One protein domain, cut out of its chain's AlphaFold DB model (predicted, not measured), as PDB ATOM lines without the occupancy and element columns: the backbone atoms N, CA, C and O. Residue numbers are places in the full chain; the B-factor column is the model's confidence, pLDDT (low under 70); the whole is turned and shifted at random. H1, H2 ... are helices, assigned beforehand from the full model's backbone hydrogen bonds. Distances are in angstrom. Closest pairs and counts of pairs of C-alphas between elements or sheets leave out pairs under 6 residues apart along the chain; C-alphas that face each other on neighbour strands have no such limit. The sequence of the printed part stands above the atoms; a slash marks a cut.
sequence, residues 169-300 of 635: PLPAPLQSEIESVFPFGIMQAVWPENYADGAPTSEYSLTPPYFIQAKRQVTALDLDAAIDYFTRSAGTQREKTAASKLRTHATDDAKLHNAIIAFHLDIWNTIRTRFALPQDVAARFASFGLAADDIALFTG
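This is residues 169 to 300 of the 635 residues of an uncharacterized protein of Corynebacterium riegelii (UniProt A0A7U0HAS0). Three helices, H1, H5 and H4, lie side by side in a gently curved row, with the short helix H2 packed on H4 and H5 near the middle of the domain. The longest helix, H6, runs crosswise to these three along the length of the row, from close to Ala 220 of H4 past His 249 of H5 to Gln 175 of H1, and beyond it the helical hairpin of H7 and H8 makes a second, loosely joined part at the other end of the long axis. A long loop, residues 196 to 219, leads from little H3 round to H4. The printed part has 132 residues with eight named helices, H1 to H8 in order, and no named strand; its class is all helix. It is compact, with a radius of gyration of the C-alphas of 14.1 A, and spans 41 by 32 by 29 A.

Start at H1, residues 172 to 181, and go on to H2, residues 186 to 190; they only just touch, with 3 pairs of C-alphas within 8 A, the closest being Ile 178 and Ile 186 at 6.2 A. H3, residues 192 to 195, touches H4, residues 220 to 232, whose residues 226 to 230 alone take part; the closest C-alphas are those of Pro 192 and Ala 226, 6.1 A apart. H2 touches residues 222 to 226 of H4 alone, closest at the C-alphas of Val 190 and Leu 223, 5.0 A. H4 and H5, residues 237 to 249, form a hairpin at a shallow tilt of 16 degrees, opposite ways; the closest C-alphas, of Phe 230 and Lys 240, are 5.4 A apart. H5 also touches H1, at a shallow tilt of 34.9 degrees, only just short of steep, opposite ways, with the C-alphas of Val 181 and Glu 239 closest at 6.0 A. H6, residues 253 to 270, only just touches H2, with 3 pairs within 8 A, the closest being the C-alphas of Ile 186 and Ile 260 at 6.6 A. H7, residues 278 to 287, is close to H6 but not clearly touching: the closest C-alphas, of Ile 261 and Phe 285, are 7.9 A apart. H7 and H8, residues 292 to 299, form a hairpin at a shallow tilt of 23 degrees, with the C-alphas of Ala 282 and Phe 298 closest at 5.4 A. Every O i to N i+4 pair is within hydrogen-bond range in H1, H2, H4, H5, H6 and H7; H8 has 3 of 4, and H3 is too short for such a pair.

Find C-alpha 172 at (150.960, 217.474, 125.197), where H1 begins its 14.0 A. H4 measures 18.9 A and H5 18.6 A. From C-alpha 253 at (147.299, 197.102, 126.931), H6 runs 25.9 A. H7 is 14.2 A long, and H8 ends at C-alpha 299, (128.358, 203.269, 134.675).

The C-alphas farthest apart, of Ala 234 and Gly 300, are 42.9 A apart. The printed part has no cut, and its long link is H3 to H4. Mean pLDDT of the printed part is 71.7; look for values under 70 at residues 196 to 215, 233 to 235, 267 to 287, 289 and 292 to 300.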
ATOM      1  N   PRO A 169     148.405 211.739 132.099       81.75
ATOM      2  CA  PRO A 169     148.030 212.461 130.894       81.75
ATOM      3  C   PRO A 169     148.851 211.973 129.698       81.75
ATOM      4  O   PRO A 169     150.011 211.566 129.830       81.75
ATOM      5  N   LEU A 170     148.272 212.097 128.504       83.00
ATOM      6  CA  LEU A 170     149.054 211.979 127.285       83.00
ATOM      7  C   LEU A 170     149.997 213.195 127.200       83.00
ATOM      8  O   LEU A 170     149.535 214.320 127.387       83.00
ATOM      9  N   PRO A 171     151.301 213.033 126.910       85.44
ATOM     10  CA  PRO A 171     152.192 214.179 126.776       85.44
ATOM     11  C   PRO A 171     151.665 215.167 125.729       85.44
ATOM     12  O   PRO A 171     151.441 214.773 124.584       85.44
ATOM     13  N   ALA A 172     151.532 216.449 126.081       80.44
ATOM     14  CA  ALA A 172     150.960 217.474 125.197       80.44
ATOM     15  C   ALA A 172     151.550 217.500 123.763       80.44
ATOM     16  O   ALA A 172     150.780 217.626 122.809       80.44
ATOM     17  N   PRO A 173     152.875 217.308 123.544       82.62
ATOM     18  CA  PRO A 173     153.421 217.212 122.190       82.62
ATOM     19  C   PRO A 173     152.889 216.010 121.400       82.62
ATOM     20  O   PRO A 173     152.651 216.129 120.204       82.62
ATOM     21  N   LEU A 174     152.700 214.863 122.062       84.69
ATOM     22  CA  LEU A 174     152.160 213.655 121.439       84.69
ATOM     23  C   LEU A 174     150.670 213.820 121.138       84.69
ATOM     24  O   LEU A 174     150.227 213.435 120.060       84.69
ATOM     25  N   GLN A 175     149.913 214.421 122.054       82.88
ATOM     26  CA  GLN A 175     148.497 214.704 121.837       82.88
ATOM     27  C   GLN A 175     148.288 215.629 120.634       82.88
ATOM     28  O   GLN A 175     147.560 215.272 119.711       82.88
ATOM     29  N   SER A 176     148.999 216.759 120.588       80.00
ATOM     30  CA  SER A 176     148.934 217.699 119.462       80.00
ATOM     31  C   SER A 176     149.378 217.058 118.139       80.00
ATOM     32  O   SER A 176     148.811 217.323 117.077       80.00
ATOM     33  N   GLU A 177     150.373 216.168 118.180       83.00
ATOM     34  CA  GLU A 177     150.797 215.408 117.007       83.00
ATOM     35  C   GLU A 177     149.704 214.442 116.532       83.00
ATOM     36  O   GLU A 177     149.415 214.414 115.341       83.00
ATOM     37  N   ILE A 178     149.034 213.720 117.435       83.31
ATOM     38  CA  ILE A 178     147.913 212.836 117.084       83.31
ATOM     39  C   ILE A 178     146.746 213.636 116.496       83.31
ATOM     40  O   ILE A 178     146.245 213.265 115.440       83.31
ATOM     41  N   GLU A 179     146.349 214.744 117.123       80.00
ATOM     42  CA  GLU A 179     145.252 215.602 116.644       80.00
ATOM     43  C   GLU A 179     145.543 216.223 115.271       80.00
ATOM     44  O   GLU A 179     144.648 216.360 114.441       80.00
ATOM     45  N   SER A 180     146.800 216.595 115.011       79.88
ATOM     46  CA  SER A 180     147.191 217.211 113.735       79.88
ATOM     47  C   SER A 180     147.389 216.209 112.598       79.88
ATOM     48  O   SER A 180     147.261 216.577 111.429       79.88
ATOM     49  N   VAL A 181     147.743 214.965 112.924       81.62
ATOM     50  CA  VAL A 181     148.078 213.927 111.944       81.62
ATOM     51  C   VAL A 181     146.881 213.034 111.634       81.62
ATOM     52  O   VAL A 181     146.727 212.624 110.487       81.62
ATOM     53  N   PHE A 182     146.024 212.762 112.620       79.75
ATOM     54  CA  PHE A 182     144.888 211.856 112.493       79.75
ATOM     55  C   PHE A 182     143.561 212.613 112.621       79.75
ATOM     56  O   PHE A 182     143.158 212.958 113.734       79.75
ATOM     57  N   PRO A 183     142.831 212.831 111.512       70.44
ATOM     58  CA  PRO A 183     141.525 213.494 111.525       70.44
ATOM     59  C   PRO A 183     140.496 212.862 112.474       70.44
ATOM     60  O   PRO A 183     139.627 213.564 112.990       70.44
ATOM     61  N   PHE A 184     140.594 211.551 112.720       70.00
ATOM     62  CA  PHE A 184     139.713 210.817 113.637       70.00
ATOM     63  C   PHE A 184     140.373 210.524 115.000       70.00
ATOM     64  O   PHE A 184     139.906 209.672 115.758       70.00
ATOM     65  N   GLY A 185     141.449 211.243 115.329       77.69
ATOM     66  CA  GLY A 185     142.122 211.201 116.623       77.69
ATOM     67  C   GLY A 185     142.849 209.886 116.912       77.69
ATOM     68  O   GLY A 185     143.251 209.147 116.011       77.69
ATOM     69  N   ILE A 186     143.022 209.590 118.202       84.00
ATOM     70  CA  ILE A 186     143.843 208.466 118.677       84.00
ATOM     71  C   ILE A 186     143.387 207.098 118.142       84.00
ATOM     72  O   ILE A 186     144.220 206.226 117.917       84.00
ATOM     73  N   MET A 187     142.095 206.910 117.858       83.44
ATOM     74  CA  MET A 187     141.582 205.626 117.366       83.44
ATOM     75  C   MET A 187     142.018 205.306 115.935       83.44
ATOM     76  O   MET A 187     142.233 204.139 115.617       83.44
ATOM     77  N   GLN A 188     142.235 206.313 115.086       80.81
ATOM     78  CA  GLN A 188     142.807 206.105 113.753       80.81
ATOM     79  C   GLN A 188     144.292 205.734 113.820       80.81
ATOM     80  O   GLN A 188     144.771 204.985 112.972       80.81
ATOM     81  N   ALA A 189     145.008 206.205 114.844       85.56
ATOM     82  CA  ALA A 189     146.389 205.800 115.087       85.56
ATOM     83  C   ALA A 189     146.498 204.316 115.493       85.56
ATOM     84  O   ALA A 189     147.527 203.695 115.240       85.56
ATOM     85  N   VAL A 190     145.450 203.765 116.117       86.94
ATOM     86  CA  VAL A 190     145.390 202.384 116.628       86.94
ATOM     87  C   VAL A 190     144.776 201.409 115.619       86.94
ATOM     88  O   VAL A 190     145.280 200.306 115.455       86.94
ATOM     89  N   TRP A 191     143.704 201.793 114.922       83.81
ATOM     90  CA  TRP A 191     143.026 200.952 113.926       83.81
ATOM     91  C   TRP A 191     142.819 201.681 112.600       83.81
ATOM     92  O   TRP A 191     141.682 201.970 112.220       83.81
ATOM     93  N   PRO A 192     143.894 201.958 111.852       79.00
ATOM     94  CA  PRO A 192     143.799 202.737 110.622       79.00
ATOM     95  C   PRO A 192     142.954 202.079 109.529       79.00
ATOM     96  O   PRO A 192     142.307 202.789 108.765       79.00
ATOM     97  N   GLU A 193     142.898 200.745 109.482       76.12
ATOM     98  CA  GLU A 193     142.095 199.990 108.507       76.12
ATOM     99  C   GLU A 193     140.604 200.321 108.586       76.12
ATOM    100  O   GLU A 193     139.930 200.395 107.563       76.12
ATOM    101  N   ASN A 194     140.096 200.591 109.791       73.12
ATOM    102  CA  ASN A 194     138.700 200.968 109.970       73.12
ATOM    103  C   ASN A 194     138.398 202.312 109.283       73.12
ATOM    104  O   ASN A 194     137.289 202.522 108.815       73.12
ATOM    105  N   TYR A 195     139.381 203.202 109.150       72.25
ATOM    106  CA  TYR A 195     139.193 204.566 108.645       72.25
ATOM    107  C   TYR A 195     139.723 204.771 107.214       72.25
ATOM    108  O   TYR A 195     139.762 205.904 106.737       72.25
ATOM    109  N   ALA A 196     140.128 203.697 106.527       66.00
ATOM    110  CA  ALA A 196     140.758 203.753 105.208       66.00
ATOM    111  C   ALA A 196     139.787 204.117 104.062       66.00
ATOM    112  O   ALA A 196     140.193 204.772 103.102       66.00
ATOM    113  N   ASP A 197     138.504 203.756 104.189       55.12
ATOM    114  CA  ASP A 197     137.493 203.887 103.133       55.12
ATOM    115  C   ASP A 197     136.448 204.965 103.460       55.12
ATOM    116  O   ASP A 197     135.337 204.678 103.903       55.12
ATOM    117  N   GLY A 198     136.795 206.233 103.223       52.50
ATOM    118  CA  GLY A 198     135.808 207.304 103.032       52.50
ATOM    119  C   GLY A 198     134.811 207.530 104.175       52.50
ATOM    120  O   GLY A 198     133.682 207.950 103.909       52.50
ATOM    121  N   ALA A 199     135.205 207.285 105.432       49.47
ATOM    122  CA  ALA A 199     134.439 207.762 106.581       49.47
ATOM    123  C   ALA A 199     134.216 209.281 106.413       49.47
ATOM    124  O   ALA A 199     135.161 209.989 106.051       49.47
ATOM    125  N   PRO A 200     132.975 209.783 106.572       46.94
ATOM    126  CA  PRO A 200     132.612 211.129 106.151       46.94
ATOM    127  C   PRO A 200     133.579 212.163 106.733       46.94
ATOM    128  O   PRO A 200     133.784 212.241 107.941       46.94
ATOM    129  N   THR A 201     134.178 212.950 105.838       44.66
ATOM    130  CA  THR A 201     135.229 213.951 106.088       44.66
ATOM    131  C   THR A 201     134.739 215.201 106.826       44.66
ATOM    132  O   THR A 201     135.260 216.291 106.606       44.66
ATOM    133  N   SER A 202     133.723 215.098 107.673       39.50
ATOM    134  CA  SER A 202     133.270 216.228 108.481       39.50
ATOM    135  C   SER A 202     133.704 216.002 109.915       39.50
ATOM    136  O   SER A 202     133.155 215.107 110.545       39.50
ATOM    137  N   GLU A 203     134.680 216.811 110.343       44.88
ATOM    138  CA  GLU A 203     134.978 217.249 111.714       44.88
ATOM    139  C   GLU A 203     134.844 216.182 112.801       44.88
ATOM    140  O   GLU A 203     133.759 215.658 113.018       44.88
ATOM    141  N   TYR A 204     135.922 215.926 113.551       42.31
ATOM    142  CA  TYR A 204     135.892 215.162 114.802       42.31
ATOM    143  C   TYR A 204     134.659 215.553 115.642       42.31
ATOM    144  O   TYR A 204     134.648 216.560 116.350       42.31
ATOM    145  N   SER A 205     133.570 214.796 115.495       44.44
ATOM    146  CA  SER A 205     132.281 215.126 116.082       44.44
ATOM    147  C   SER A 205     132.169 214.298 117.335       44.44
ATOM    148  O   SER A 205     132.091 213.074 117.281       44.44
ATOM    149  N   LEU A 206     132.108 214.963 118.484       47.75
ATOM    150  CA  LEU A 206     131.806 214.332 119.764       47.75
ATOM    151  C   LEU A 206     130.348 213.828 119.847       47.75
ATOM    152  O   LEU A 206     129.807 213.704 120.944       47.75
ATOM    153  N   THR A 207     129.677 213.544 118.733       40.72
ATOM    154  CA  THR A 207     128.270 213.131 118.687       40.72
ATOM    155  C   THR A 207     128.106 211.920 117.760       40.72
ATOM    156  O   THR A 207     128.598 211.964 116.633       40.72
ATOM    157  N   PRO A 208     127.429 210.834 118.191       38.88
ATOM    158  CA  PRO A 208     127.088 209.706 117.311       38.88
ATOM    159  C   PRO A 208     126.271 210.198 116.099       38.88
ATOM    160  O   PRO A 208     125.465 211.112 116.286       38.88
ATOM    161  N   PRO A 209     126.447 209.636 114.878       40.81
ATOM    162  CA  PRO A 209     126.576 208.196 114.614       40.81
ATOM    163  C   PRO A 209     127.813 207.762 113.790       40.81
ATOM    164  O   PRO A 209     127.813 206.670 113.231       40.81
ATOM    165  N   TYR A 210     128.864 208.580 113.689       48.94
ATOM    166  CA  TYR A 210     129.967 208.334 112.739       48.94
ATOM    167  C   TYR A 210     131.134 207.479 113.270       48.94
ATOM    168  O   TYR A 210     132.129 207.308 112.569       48.94
ATOM    169  N   PHE A 211     131.038 206.928 114.483       55.09
ATOM    170  CA  PHE A 211     132.095 206.081 115.038       55.09
ATOM    171  C   PHE A 211     131.960 204.638 114.564       55.09
ATOM    172  O   PHE A 211     130.900 204.020 114.673       55.09
ATOM    173  N   ILE A 212     133.066 204.082 114.085       56.81
ATOM    174  CA  ILE A 212     133.162 202.662 113.771       56.81
ATOM    175  C   ILE A 212     133.290 201.918 115.093       56.81
ATOM    176  O   ILE A 212     134.269 202.095 115.813       56.81
ATOM    177  N   GLN A 213     132.279 201.113 115.422       58.41
ATOM    178  CA  GLN A 213     132.285 200.313 116.641       58.41
ATOM    179  C   GLN A 213     133.454 199.326 116.627       58.41
ATOM    180  O   GLN A 213     133.588 198.507 115.711       58.41
ATOM    181  N   ALA A 214     134.265 199.376 117.681       60.12
ATOM    182  CA  ALA A 214     135.231 198.344 118.006       60.12
ATOM    183  C   ALA A 214     134.553 196.966 118.050       60.12
ATOM    184  O   ALA A 214     133.623 196.743 118.821       60.12
ATOM    185  N   LYS A 215     135.032 196.018 117.239       59.56
ATOM    186  CA  LYS A 215     134.533 194.628 117.255       59.56
ATOM    187  C   LYS A 215     135.136 193.787 118.384       59.56
ATOM    188  O   LYS A 215     134.633 192.707 118.676       59.56
ATOM    189  N   ARG A 216     136.240 194.250 118.970       74.69
ATOM    190  CA  ARG A 216     136.988 193.592 120.048       74.69
ATOM    191  C   ARG A 216     137.711 194.630 120.895       74.69
ATOM    192  O   ARG A 216     137.742 195.796 120.522       74.69
ATOM    193  N   GLN A 217     138.310 194.199 121.998       81.62
ATOM    194  CA  GLN A 217     139.168 195.069 122.794       81.62
ATOM    195  C   GLN A 217     140.447 195.438 122.030       81.62
ATOM    196  O   GLN A 217     140.992 194.627 121.268       81.62
ATOM    197  N   VAL A 218     140.891 196.675 122.233       83.31
ATOM    198  CA  VAL A 218     142.168 197.195 121.747       83.31
ATOM    199  C   VAL A 218     143.301 196.612 122.588       83.31
ATOM    200  O   VAL A 218     143.182 196.498 123.803       83.31
ATOM    201  N   THR A 219     144.417 196.293 121.952       88.44
ATOM    202  CA  THR A 219     145.635 195.763 122.574       88.44
ATOM    203  C   THR A 219     146.860 196.491 122.026       88.44
ATOM    204  O   THR A 219     146.809 197.088 120.952       88.44
ATOM    205  N   ALA A 220     147.998 196.430 122.712       85.62
ATOM    206  CA  ALA A 220     149.251 197.015 122.234       85.62
ATOM    207  C   ALA A 220     149.691 196.437 120.873       85.62
ATOM    208  O   ALA A 220     150.337 197.134 120.090       85.62
ATOM    209  N   LEU A 221     149.284 195.201 120.554       86.69
ATOM    210  CA  LEU A 221     149.511 194.582 119.244       86.69
ATOM    211  C   LEU A 221     148.771 195.301 118.109       86.69
ATOM    212  O   LEU A 221     149.224 195.261 116.967       86.69
ATOM    213  N   ASP A 222     147.663 195.984 118.405       86.75
ATOM    214  CA  ASP A 222     146.941 196.786 117.416       86.75
ATOM    215  C   ASP A 222     147.764 197.986 116.949       86.75
ATOM    216  O   ASP A 222     147.770 198.302 115.763       86.75
ATOM    217  N   LEU A 223     148.539 198.598 117.849       88.25
ATOM    218  CA  LEU A 223     149.478 199.657 117.480       88.25
ATOM    219  C   LEU A 223     150.635 199.132 116.627       88.25
ATOM    220  O   LEU A 223     151.038 199.798 115.676       88.25
ATOM    221  N   ASP A 224     151.152 197.939 116.933       88.06
ATOM    222  CA  ASP A 224     152.194 197.306 116.117       88.06
ATOM    223  C   ASP A 224     151.661 197.006 114.702       88.06
ATOM    224  O   ASP A 224     152.313 197.328 113.704       88.06
ATOM    225  N   ALA A 225     150.426 196.501 114.599       87.00
ATOM    226  CA  ALA A 225     149.740 196.292 113.325       87.00
ATOM    227  C   ALA A 225     149.459 197.610 112.577       87.00
ATOM    228  O   ALA A 225     149.626 197.669 111.358       87.00
ATOM    229  N   ALA A 226     149.092 198.682 113.282       86.31
ATOM    230  CA  ALA A 226     148.871 200.001 112.692       86.31
ATOM    231  C   ALA A 226     150.158 200.613 112.122       86.31
ATOM    232  O   ALA A 226     150.155 201.157 111.016       86.31
ATOM    233  N   ILE A 227     151.284 200.498 112.832       88.06
ATOM    234  CA  ILE A 227     152.594 200.962 112.346       88.06
ATOM    235  C   ILE A 227     152.991 200.202 111.075       88.06
ATOM    236  O   ILE A 227     153.478 200.809 110.111       88.06
ATOM    237  N   ASP A 228     152.752 198.893 111.048       86.19
ATOM    238  CA  ASP A 228     152.946 198.062 109.863       86.19
ATOM    239  C   ASP A 228     152.026 198.493 108.716       86.19
ATOM    240  O   ASP A 228     152.489 198.634 107.579       86.19
ATOM    241  N   TYR A 229     150.755 198.783 109.008       84.38
ATOM    242  CA  TYR A 229     149.797 199.306 108.041       84.38
ATOM    243  C   TYR A 229     150.293 200.615 107.423       84.38
ATOM    244  O   TYR A 229     150.424 200.677 106.205       84.38
ATOM    245  N   PHE A 230     150.665 201.626 108.215       83.38
ATOM    246  CA  PHE A 230     151.191 202.903 107.703       83.38
ATOM    247  C   PHE A 230     152.535 202.763 106.978       83.38
ATOM    248  O   PHE A 230     152.933 203.653 106.233       83.38
ATOM    249  N   THR A 231     153.256 201.662 107.203       80.94
ATOM    250  CA  THR A 231     154.500 201.359 106.487       80.94
ATOM    251  C   THR A 231     154.244 200.697 105.129       80.94
ATOM    252  O   THR A 231     155.032 200.900 104.205       80.94
ATOM    253  N   ARG A 232     153.194 199.874 105.009       76.06
ATOM    254  CA  ARG A 232     152.900 199.063 103.811       76.06
ATOM    255  C   ARG A 232     151.866 199.706 102.886       76.06
ATOM    256  O   ARG A 232     151.993 199.605 101.670       76.06
ATOM    257  N   SER A 233     150.838 200.325 103.458       61.19
ATOM    258  CA  SER A 233     149.845 201.146 102.761       61.19
ATOM    259  C   SER A 233     150.394 202.564 102.548       61.19
ATOM    260  O   SER A 233     151.359 202.954 103.198       61.19
ATOM    261  N   ALA A 234     149.815 203.347 101.632       57.09
ATOM    262  CA  ALA A 234     150.252 204.708 101.284       57.09
ATOM    263  C   ALA A 234     150.055 205.767 102.403       57.09
ATOM    264  O   ALA A 234     149.795 206.933 102.107       57.09
ATOM    265  N   GLY A 235     150.165 205.376 103.676       63.16
ATOM    266  CA  GLY A 235     150.215 206.295 104.806       63.16
ATOM    267  C   GLY A 235     151.410 207.246 104.707       63.16
ATOM    268  O   GLY A 235     152.463 206.944 104.140       63.16
ATOM    269  N   THR A 236     151.247 208.441 105.252       77.44
ATOM    270  CA  THR A 236     152.291 209.456 105.310       77.44
ATOM    271  C   THR A 236     153.342 209.090 106.359       77.44
ATOM    272  O   THR A 236     153.061 208.499 107.404       77.44
ATOM    273  N   GLN A 237     154.583 209.538 106.146       80.50
ATOM    274  CA  GLN A 237     155.655 209.380 107.138       80.50
ATOM    275  C   GLN A 237     155.289 209.998 108.504       80.50
ATOM    276  O   GLN A 237     155.797 209.560 109.540       80.50
ATOM    277  N   ARG A 238     154.405 211.007 108.519       81.88
ATOM    278  CA  ARG A 238     153.898 211.639 109.743       81.88
ATOM    279  C   ARG A 238     152.977 210.705 110.530       81.88
ATOM    280  O   ARG A 238     153.196 210.560 111.726       81.88
ATOM    281  N   GLU A 239     152.046 210.016 109.871       84.00
ATOM    282  CA  GLU A 239     151.148 209.027 110.500       84.00
ATOM    283  C   GLU A 239     151.935 207.887 111.145       84.00
ATOM    284  O   GLU A 239     151.773 207.609 112.334       84.00
ATOM    285  N   LYS A 240     152.899 207.313 110.418       84.94
ATOM    286  CA  LYS A 240     153.790 206.290 110.979       84.94
ATOM    287  C   LYS A 240     154.546 206.788 112.213       84.94
ATOM    288  O   LYS A 240     154.674 206.062 113.200       84.94
ATOM    289  N   THR A 241     155.078 208.009 112.154       86.12
ATOM    290  CA  THR A 241     155.867 208.592 113.250       86.12
ATOM    291  C   THR A 241     155.001 208.825 114.487       86.12
ATOM    292  O   THR A 241     155.409 208.451 115.587       86.12
ATOM    293  N   ALA A 242     153.799 209.376 114.313       84.81
ATOM    294  CA  ALA A 242     152.853 209.614 115.397       84.81
ATOM    295  C   ALA A 242     152.391 208.297 116.051       84.81
ATOM    296  O   ALA A 242     152.462 208.169 117.273       84.81
ATOM    297  N   ALA A 243     152.034 207.277 115.256       87.12
ATOM    298  CA  ALA A 243     151.676 205.948 115.765       87.12
ATOM    299  C   ALA A 243     152.847 205.271 116.508       87.12
ATOM    300  O   ALA A 243     152.662 204.696 117.578       87.12
ATOM    301  N   SER A 244     154.080 205.413 116.004       87.81
ATOM    302  CA  SER A 244     155.287 204.882 116.661       87.81
ATOM    303  C   SER A 244     155.576 205.563 118.004       87.81
ATOM    304  O   SER A 244     155.976 204.911 118.972       87.81
ATOM    305  N   LYS A 245     155.360 206.880 118.095       90.00
ATOM    306  CA  LYS A 245     155.481 207.619 119.359       90.00
ATOM    307  C   LYS A 245     154.392 207.214 120.350       90.00
ATOM    308  O   LYS A 245     154.706 206.995 121.518       90.00
ATOM    309  N   LEU A 246     153.155 207.029 119.882       89.19
ATOM    310  CA  LEU A 246     152.063 206.509 120.704       89.19
ATOM    311  C   LEU A 246     152.383 205.106 121.236       89.19
ATOM    312  O   LEU A 246     152.234 204.871 122.426       89.19
ATOM    313  N   ARG A 247     152.926 204.213 120.405       90.50
ATOM    314  CA  ARG A 247     153.392 202.878 120.819       90.50
ATOM    315  C   ARG A 247     154.521 202.904 121.847       90.50
ATOM    316  O   ARG A 247     154.559 202.066 122.743       90.50
ATOM    317  N   THR A 248     155.423 203.876 121.741       89.62
ATOM    318  CA  THR A 248     156.497 204.076 122.727       89.62
ATOM    319  C   THR A 248     155.934 204.505 124.087       89.62
ATOM    320  O   THR A 248     156.483 204.143 125.125       89.62
ATOM    321  N   HIS A 249     154.830 205.257 124.092       86.00
ATOM    322  CA  HIS A 249     154.127 205.673 125.304       86.00
ATOM    323  C   HIS A 249     153.235 204.550 125.876       86.00
ATOM    324  O   HIS A 249     153.269 204.269 127.074       86.00
ATOM    325  N   ALA A 250     152.494 203.856 125.012       88.56
ATOM    326  CA  ALA A 250     151.606 202.745 125.330       88.56
ATOM    327  C   ALA A 250     152.320 201.391 125.155       88.56
ATOM    328  O   ALA A 250     152.178 200.701 124.142       88.56
ATOM    329  N   THR A 251     153.139 201.020 126.144       87.00
ATOM    330  CA  THR A 251     153.961 199.797 126.072       87.00
ATOM    331  C   THR A 251     153.159 198.500 126.178       87.00
ATOM    332  O   THR A 251     153.608 197.476 125.666       87.00
ATOM    333  N   ASP A 252     152.000 198.564 126.826       88.19
ATOM    334  CA  ASP A 252     151.117 197.455 127.178       88.19
ATOM    335  C   ASP A 252     149.644 197.876 127.028       88.19
ATOM    336  O   ASP A 252     149.341 199.054 126.809       88.19
ATOM    337  N   ASP A 253     148.737 196.903 127.129       85.81
ATOM    338  CA  ASP A 253     147.299 197.102 126.931       85.81
ATOM    339  C   ASP A 253     146.725 198.127 127.919       85.81
ATOM    340  O   ASP A 253     145.995 199.031 127.515       85.81
ATOM    341  N   ALA A 254     147.133 198.067 129.190       83.94
ATOM    342  CA  ALA A 254     146.648 198.976 130.226       83.94
ATOM    343  C   ALA A 254     147.071 200.430 129.960       83.94
ATOM    344  O   ALA A 254     146.272 201.356 130.115       83.94
ATOM    345  N   LYS A 255     148.313 200.660 129.521       86.62
ATOM    346  CA  LYS A 255     148.782 201.997 129.132       86.62
ATOM    347  C   LYS A 255     148.135 202.488 127.848       86.62
ATOM    348  O   LYS A 255     147.911 203.689 127.726       86.62
ATOM    349  N   LEU A 256     147.817 201.601 126.908       88.56
ATOM    350  CA  LEU A 256     147.062 201.969 125.713       88.56
ATOM    351  C   LEU A 256     145.640 202.406 126.068       88.56
ATOM    352  O   LEU A 256     145.186 203.453 125.611       88.56
ATOM    353  N   HIS A 257     144.963 201.654 126.932       86.81
ATOM    354  CA  HIS A 257     143.636 202.009 127.432       86.81
ATOM    355  C   HIS A 257     143.663 203.342 128.180       86.81
ATOM    356  O   HIS A 257     142.876 204.231 127.862       86.81
ATOM    357  N   ASN A 258     144.635 203.545 129.076       86.56
ATOM    358  CA  ASN A 258     144.827 204.827 129.759       86.56
ATOM    359  C   ASN A 258     145.103 205.975 128.776       86.56
ATOM    360  O   ASN A 258     144.547 207.053 128.950       86.56
ATOM    361  N   ALA A 259     145.909 205.760 127.733       87.31
ATOM    362  CA  ALA A 259     146.189 206.768 126.710       87.31
ATOM    363  C   ALA A 259     144.928 207.153 125.916       87.31
ATOM    364  O   ALA A 259     144.688 208.337 125.679       87.31
ATOM    365  N   ILE A 260     144.093 206.171 125.553       85.62
ATOM    366  CA  ILE A 260     142.792 206.398 124.907       85.62
ATOM    367  C   ILE A 260     141.876 207.192 125.842       85.62
ATOM    368  O   ILE A 260     141.278 208.177 125.409       85.62
ATOM    369  N   ILE A 261     141.788 206.815 127.119       81.94
ATOM    370  CA  ILE A 261     140.966 207.523 128.108       81.94
ATOM    371  C   ILE A 261     141.479 208.957 128.305       81.94
ATOM    372  O   ILE A 261     140.686 209.891 128.227       81.94
ATOM    373  N   ALA A 262     142.786 209.158 128.491       83.44
ATOM    374  CA  ALA A 262     143.398 210.469 128.699       83.44
ATOM    375  C   ALA A 262     143.170 211.413 127.509       83.44
ATOM    376  O   ALA A 262     142.749 212.550 127.714       83.44
ATOM    377  N   PHE A 263     143.372 210.927 126.278       81.50
ATOM    378  CA  PHE A 263     143.137 211.696 125.051       81.50
ATOM    379  C   PHE A 263     141.689 212.204 124.962       81.50
ATOM    380  O   PHE A 263     141.445 213.374 124.682       81.50
ATOM    381  N   HIS A 264     140.709 211.344 125.251       75.88
ATOM    382  CA  HIS A 264     139.297 211.727 125.170       75.88
ATOM    383  C   HIS A 264     138.828 212.558 126.374       75.88
ATOM    384  O   HIS A 264     137.970 213.426 126.210       75.88
ATOM    385  N   LEU A 265     139.396 212.340 127.568       75.06
ATOM    386  CA  LEU A 265     139.134 213.174 128.745       75.06
ATOM    387  C   LEU A 265     139.592 214.613 128.530       75.06
ATOM    388  O   LEU A 265     138.868 215.527 128.923       75.06
ATOM    389  N   ASP A 266     140.763 214.820 127.926       70.00
ATOM    390  CA  ASP A 266     141.254 216.167 127.641       70.00
ATOM    391  C   ASP A 266     140.316 216.885 126.668       70.00
ATOM    392  O   ASP A 266     139.758 217.925 127.013       70.00
ATOM    393  N   ILE A 267     139.971 216.237 125.549       65.12
ATOM    394  CA  ILE A 267     139.016 216.769 124.570       65.12
ATOM    395  C   ILE A 267     137.652 217.094 125.206       65.12
ATOM    396  O   ILE A 267     137.058 218.133 124.910       65.12
ATOM    397  N   TRP A 268     137.128 216.249 126.101       64.88
ATOM    398  CA  TRP A 268     135.874 216.552 126.805       64.88
ATOM    399  C   TRP A 268     135.992 217.698 127.802       64.88
ATOM    400  O   TRP A 268     135.031 218.450 127.975       64.88
ATOM    401  N   ASN A 269     137.143 217.847 128.453       60.31
ATOM    402  CA  ASN A 269     137.407 218.981 129.328       60.31
ATOM    403  C   ASN A 269     137.589 220.280 128.527       60.31
ATOM    404  O   ASN A 269     137.160 221.332 128.998       60.31
ATOM    405  N   THR A 270     138.116 220.216 127.300       56.00
ATOM    406  CA  THR A 270     138.210 221.362 126.383       56.00
ATOM    407  C   THR A 270     136.853 221.732 125.769       56.00
ATOM    408  O   THR A 270     136.523 222.911 125.665       56.00
ATOM    409  N   ILE A 271     136.018 220.747 125.406       52.09
ATOM    410  CA  ILE A 271     134.709 220.956 124.745       52.09
ATOM    411  C   ILE A 271     133.570 221.170 125.766       52.09
ATOM    412  O   ILE A 271     132.393 221.194 125.416       52.09
ATOM    413  N   ARG A 272     133.888 221.401 127.048       45.97
ATOM    414  CA  ARG A 272     132.956 221.498 128.191       45.97
ATOM    415  C   ARG A 272     132.043 222.738 128.201       45.97
ATOM    416  O   ARG A 272     131.876 223.417 129.210       45.97
ATOM    417  N   THR A 273     131.308 222.951 127.118       40.59
ATOM    418  CA  THR A 273     129.938 223.443 127.190       40.59
ATOM    419  C   THR A 273     128.982 222.294 126.859       40.59
ATOM    420  O   THR A 273     128.720 222.007 125.701       40.59
ATOM    421  N   ARG A 274     128.394 221.724 127.926       45.47
ATOM    422  CA  ARG A 274     127.041 221.129 127.990       45.47
ATOM    423  C   ARG A 274     126.836 219.637 127.613       45.47
ATOM    424  O   ARG A 274     126.913 219.243 126.462       45.47
ATOM    425  N   PHE A 275     126.387 218.879 128.628       45.69
ATOM    426  CA  PHE A 275     125.499 217.695 128.578       45.69
ATOM    427  C   PHE A 275     125.977 216.403 127.875       45.69
ATOM    428  O   PHE A 275     125.403 216.012 126.864       45.69
ATOM    429  N   ALA A 276     126.899 215.647 128.480       51.59
ATOM    430  CA  ALA A 276     127.005 214.204 128.213       51.59
ATOM    431  C   ALA A 276     126.676 213.420 129.495       51.59
ATOM    432  O   ALA A 276     127.252 213.706 130.548       51.59
ATOM    433  N   LEU A 277     125.726 212.480 129.431       55.22
ATOM    434  CA  LEU A 277     125.411 211.596 130.557       55.22
ATOM    435  C   LEU A 277     126.531 210.542 130.705       55.22
ATOM    436  O   LEU A 277     127.086 210.112 129.694       55.22
ATOM    437  N   PRO A 278     126.852 210.070 131.926       55.59
ATOM    438  CA  PRO A 278     127.881 209.043 132.149       55.59
ATOM    439  C   PRO A 278     127.694 207.773 131.303       55.59
ATOM    440  O   PRO A 278     128.662 207.174 130.846       55.59
ATOM    441  N   GLN A 279     126.442 207.400 131.024       57.78
ATOM    442  CA  GLN A 279     126.092 206.256 130.175       57.78
ATOM    443  C   GLN A 279     126.473 206.476 128.702       57.78
ATOM    444  O   GLN A 279     126.940 205.547 128.047       57.78
ATOM    445  N   ASP A 280     126.362 207.708 128.195       58.81
ATOM    446  CA  ASP A 280     126.793 208.051 126.836       58.81
ATOM    447  C   ASP A 280     128.319 207.999 126.721       58.81
ATOM    448  O   ASP A 280     128.855 207.575 125.700       58.81
ATOM    449  N   VAL A 281     129.025 208.410 127.778       60.94
ATOM    450  CA  VAL A 281     130.489 208.338 127.884       60.94
ATOM    451  C   VAL A 281     130.957 206.880 127.932       60.94
ATOM    452  O   VAL A 281     131.838 206.499 127.163       60.94
ATOM    453  N   ALA A 282     130.313 206.042 128.748       61.19
ATOM    454  CA  ALA A 282     130.594 204.611 128.841       61.19
ATOM    455  C   ALA A 282     130.353 203.877 127.511       61.19
ATOM    456  O   ALA A 282     131.212 203.130 127.046       61.19
ATOM    457  N   ALA A 283     129.215 204.132 126.854       60.88
ATOM    458  CA  ALA A 283     128.891 203.541 125.556       60.88
ATOM    459  C   ALA A 283     129.882 203.966 124.457       60.88
ATOM    460  O   ALA A 283     130.229 203.168 123.583       60.88
ATOM    461  N   ARG A 284     130.393 205.204 124.514       66.06
ATOM    462  CA  ARG A 284     131.451 205.678 123.605       66.06
ATOM    463  C   ARG A 284     132.772 204.969 123.860       66.06
ATOM    464  O   ARG A 284     133.393 204.490 122.920       66.06
ATOM    465  N   PHE A 285     133.174 204.839 125.115       69.56
ATOM    466  CA  PHE A 285     134.392 204.121 125.478       69.56
ATOM    467  C   PHE A 285     134.339 202.630 125.130       69.56
ATOM    468  O   PHE A 285     135.330 202.081 124.645       69.56
ATOM    469  N   ALA A 286     133.164 202.009 125.241       66.50
ATOM    470  CA  ALA A 286     132.915 200.679 124.698       66.50
ATOM    471  C   ALA A 286     133.116 200.635 123.174       66.50
ATOM    472  O   ALA A 286     133.768 199.728 122.661       66.50
ATOM    473  N   SER A 287     132.639 201.650 122.442       65.56
ATOM    474  CA  SER A 287     132.850 201.745 120.991       65.56
ATOM    475  C   SER A 287     134.311 201.972 120.578       65.56
ATOM    476  O   SER A 287     134.653 201.667 119.439       65.56
ATOM    477  N   PHE A 288     135.177 202.422 121.495       70.94
ATOM    478  CA  PHE A 288     136.630 202.523 121.300       70.94
ATOM    479  C   PHE A 288     137.390 201.243 121.670       70.94
ATOM    480  O   PHE A 288     138.607 201.201 121.537       70.94
ATOM    481  N   GLY A 289     136.696 200.185 122.102       68.31
ATOM    482  CA  GLY A 289     137.306 198.891 122.405       68.31
ATOM    483  C   GLY A 289     138.062 198.863 123.732       68.31
ATOM    484  O   GLY A 289     139.037 198.124 123.856       68.31
ATOM    485  N   LEU A 290     137.636 199.657 124.717       77.62
ATOM    486  CA  LEU A 290     138.158 199.559 126.082       77.62
ATOM    487  C   LEU A 290     137.682 198.285 126.792       77.62
ATOM    488  O   LEU A 290     136.682 197.669 126.409       77.62
ATOM    489  N   ALA A 291     138.422 197.881 127.827       73.31
ATOM    490  CA  ALA A 291     138.082 196.712 128.624       73.31
ATOM    491  C   ALA A 291     136.751 196.902 129.373       73.31
ATOM    492  O   ALA A 291     136.387 198.008 129.771       73.31
ATOM    493  N   ALA A 292     136.030 195.800 129.597       68.00
ATOM    494  CA  ALA A 292     134.754 195.817 130.316       68.00
ATOM    495  C   ALA A 292     134.891 196.393 131.737       68.00
ATOM    496  O   ALA A 292     133.999 197.105 132.190       68.00
ATOM    497  N   ASP A 293     136.025 196.146 132.396       68.19
ATOM    498  CA  ASP A 293     136.319 196.665 133.734       68.19
ATOM    499  C   ASP A 293     136.494 198.191 133.730       68.19
ATOM    500  O   ASP A 293     135.983 198.878 134.615       68.19
ATOM    501  N   ASP A 294     137.129 198.746 132.693       67.62
ATOM    502  CA  ASP A 294     137.246 200.196 132.522       67.62
ATOM    503  C   ASP A 294     135.886 200.833 132.203       67.62
ATOM    504  O   ASP A 294     135.597 201.935 132.663       67.62
ATOM    505  N   ILE A 295     135.018 200.130 131.462       65.50
ATOM    506  CA  ILE A 295     133.655 200.577 131.133       65.50
ATOM    507  C   ILE A 295     132.750 200.565 132.377       65.50
ATOM    508  O   ILE A 295     131.991 201.514 132.591       65.50
ATOM    509  N   ALA A 296     132.853 199.532 133.218       63.69
ATOM    510  CA  ALA A 296     132.078 199.392 134.452       63.69
ATOM    511  C   ALA A 296     132.358 200.528 135.451       63.69
ATOM    512  O   ALA A 296     131.458 200.962 136.177       63.69
ATOM    513  N   LEU A 297     133.579 201.079 135.437       63.72
ATOM    514  CA  LEU A 297     133.917 202.263 136.224       63.72
ATOM    515  C   LEU A 297     133.051 203.474 135.847       63.72
ATOM    516  O   LEU A 297     132.675 204.216 136.749       63.72
ATOM    517  N   PHE A 298     132.674 203.656 134.573       60.25
ATOM    518  CA  PHE A 298     131.858 204.794 134.116       60.25
ATOM    519  C   PHE A 298     130.371 204.677 134.467       60.25
ATOM    520  O   PHE A 298     129.733 205.688 134.769       60.25
ATOM    521  N   THR A 299     129.795 203.474 134.412       56.94
ATOM    522  CA  THR A 299     128.358 203.269 134.675       56.94
ATOM    523  C   THR A 299     128.046 203.130 136.161       56.94
ATOM    524  O   THR A 299     126.898 203.320 136.560       56.94
ATOM    525  N   GLY A 300     129.052 202.830 136.993       52.19
ATOM    526  CA  GLY A 300     128.855 202.537 138.414       52.19
ATOM    527  C   GLY A 300     128.049 201.257 138.654       52.19
ATOM    528  O   GLY A 300     127.641 200.997 139.787       52.19
TER     529      GLY A 300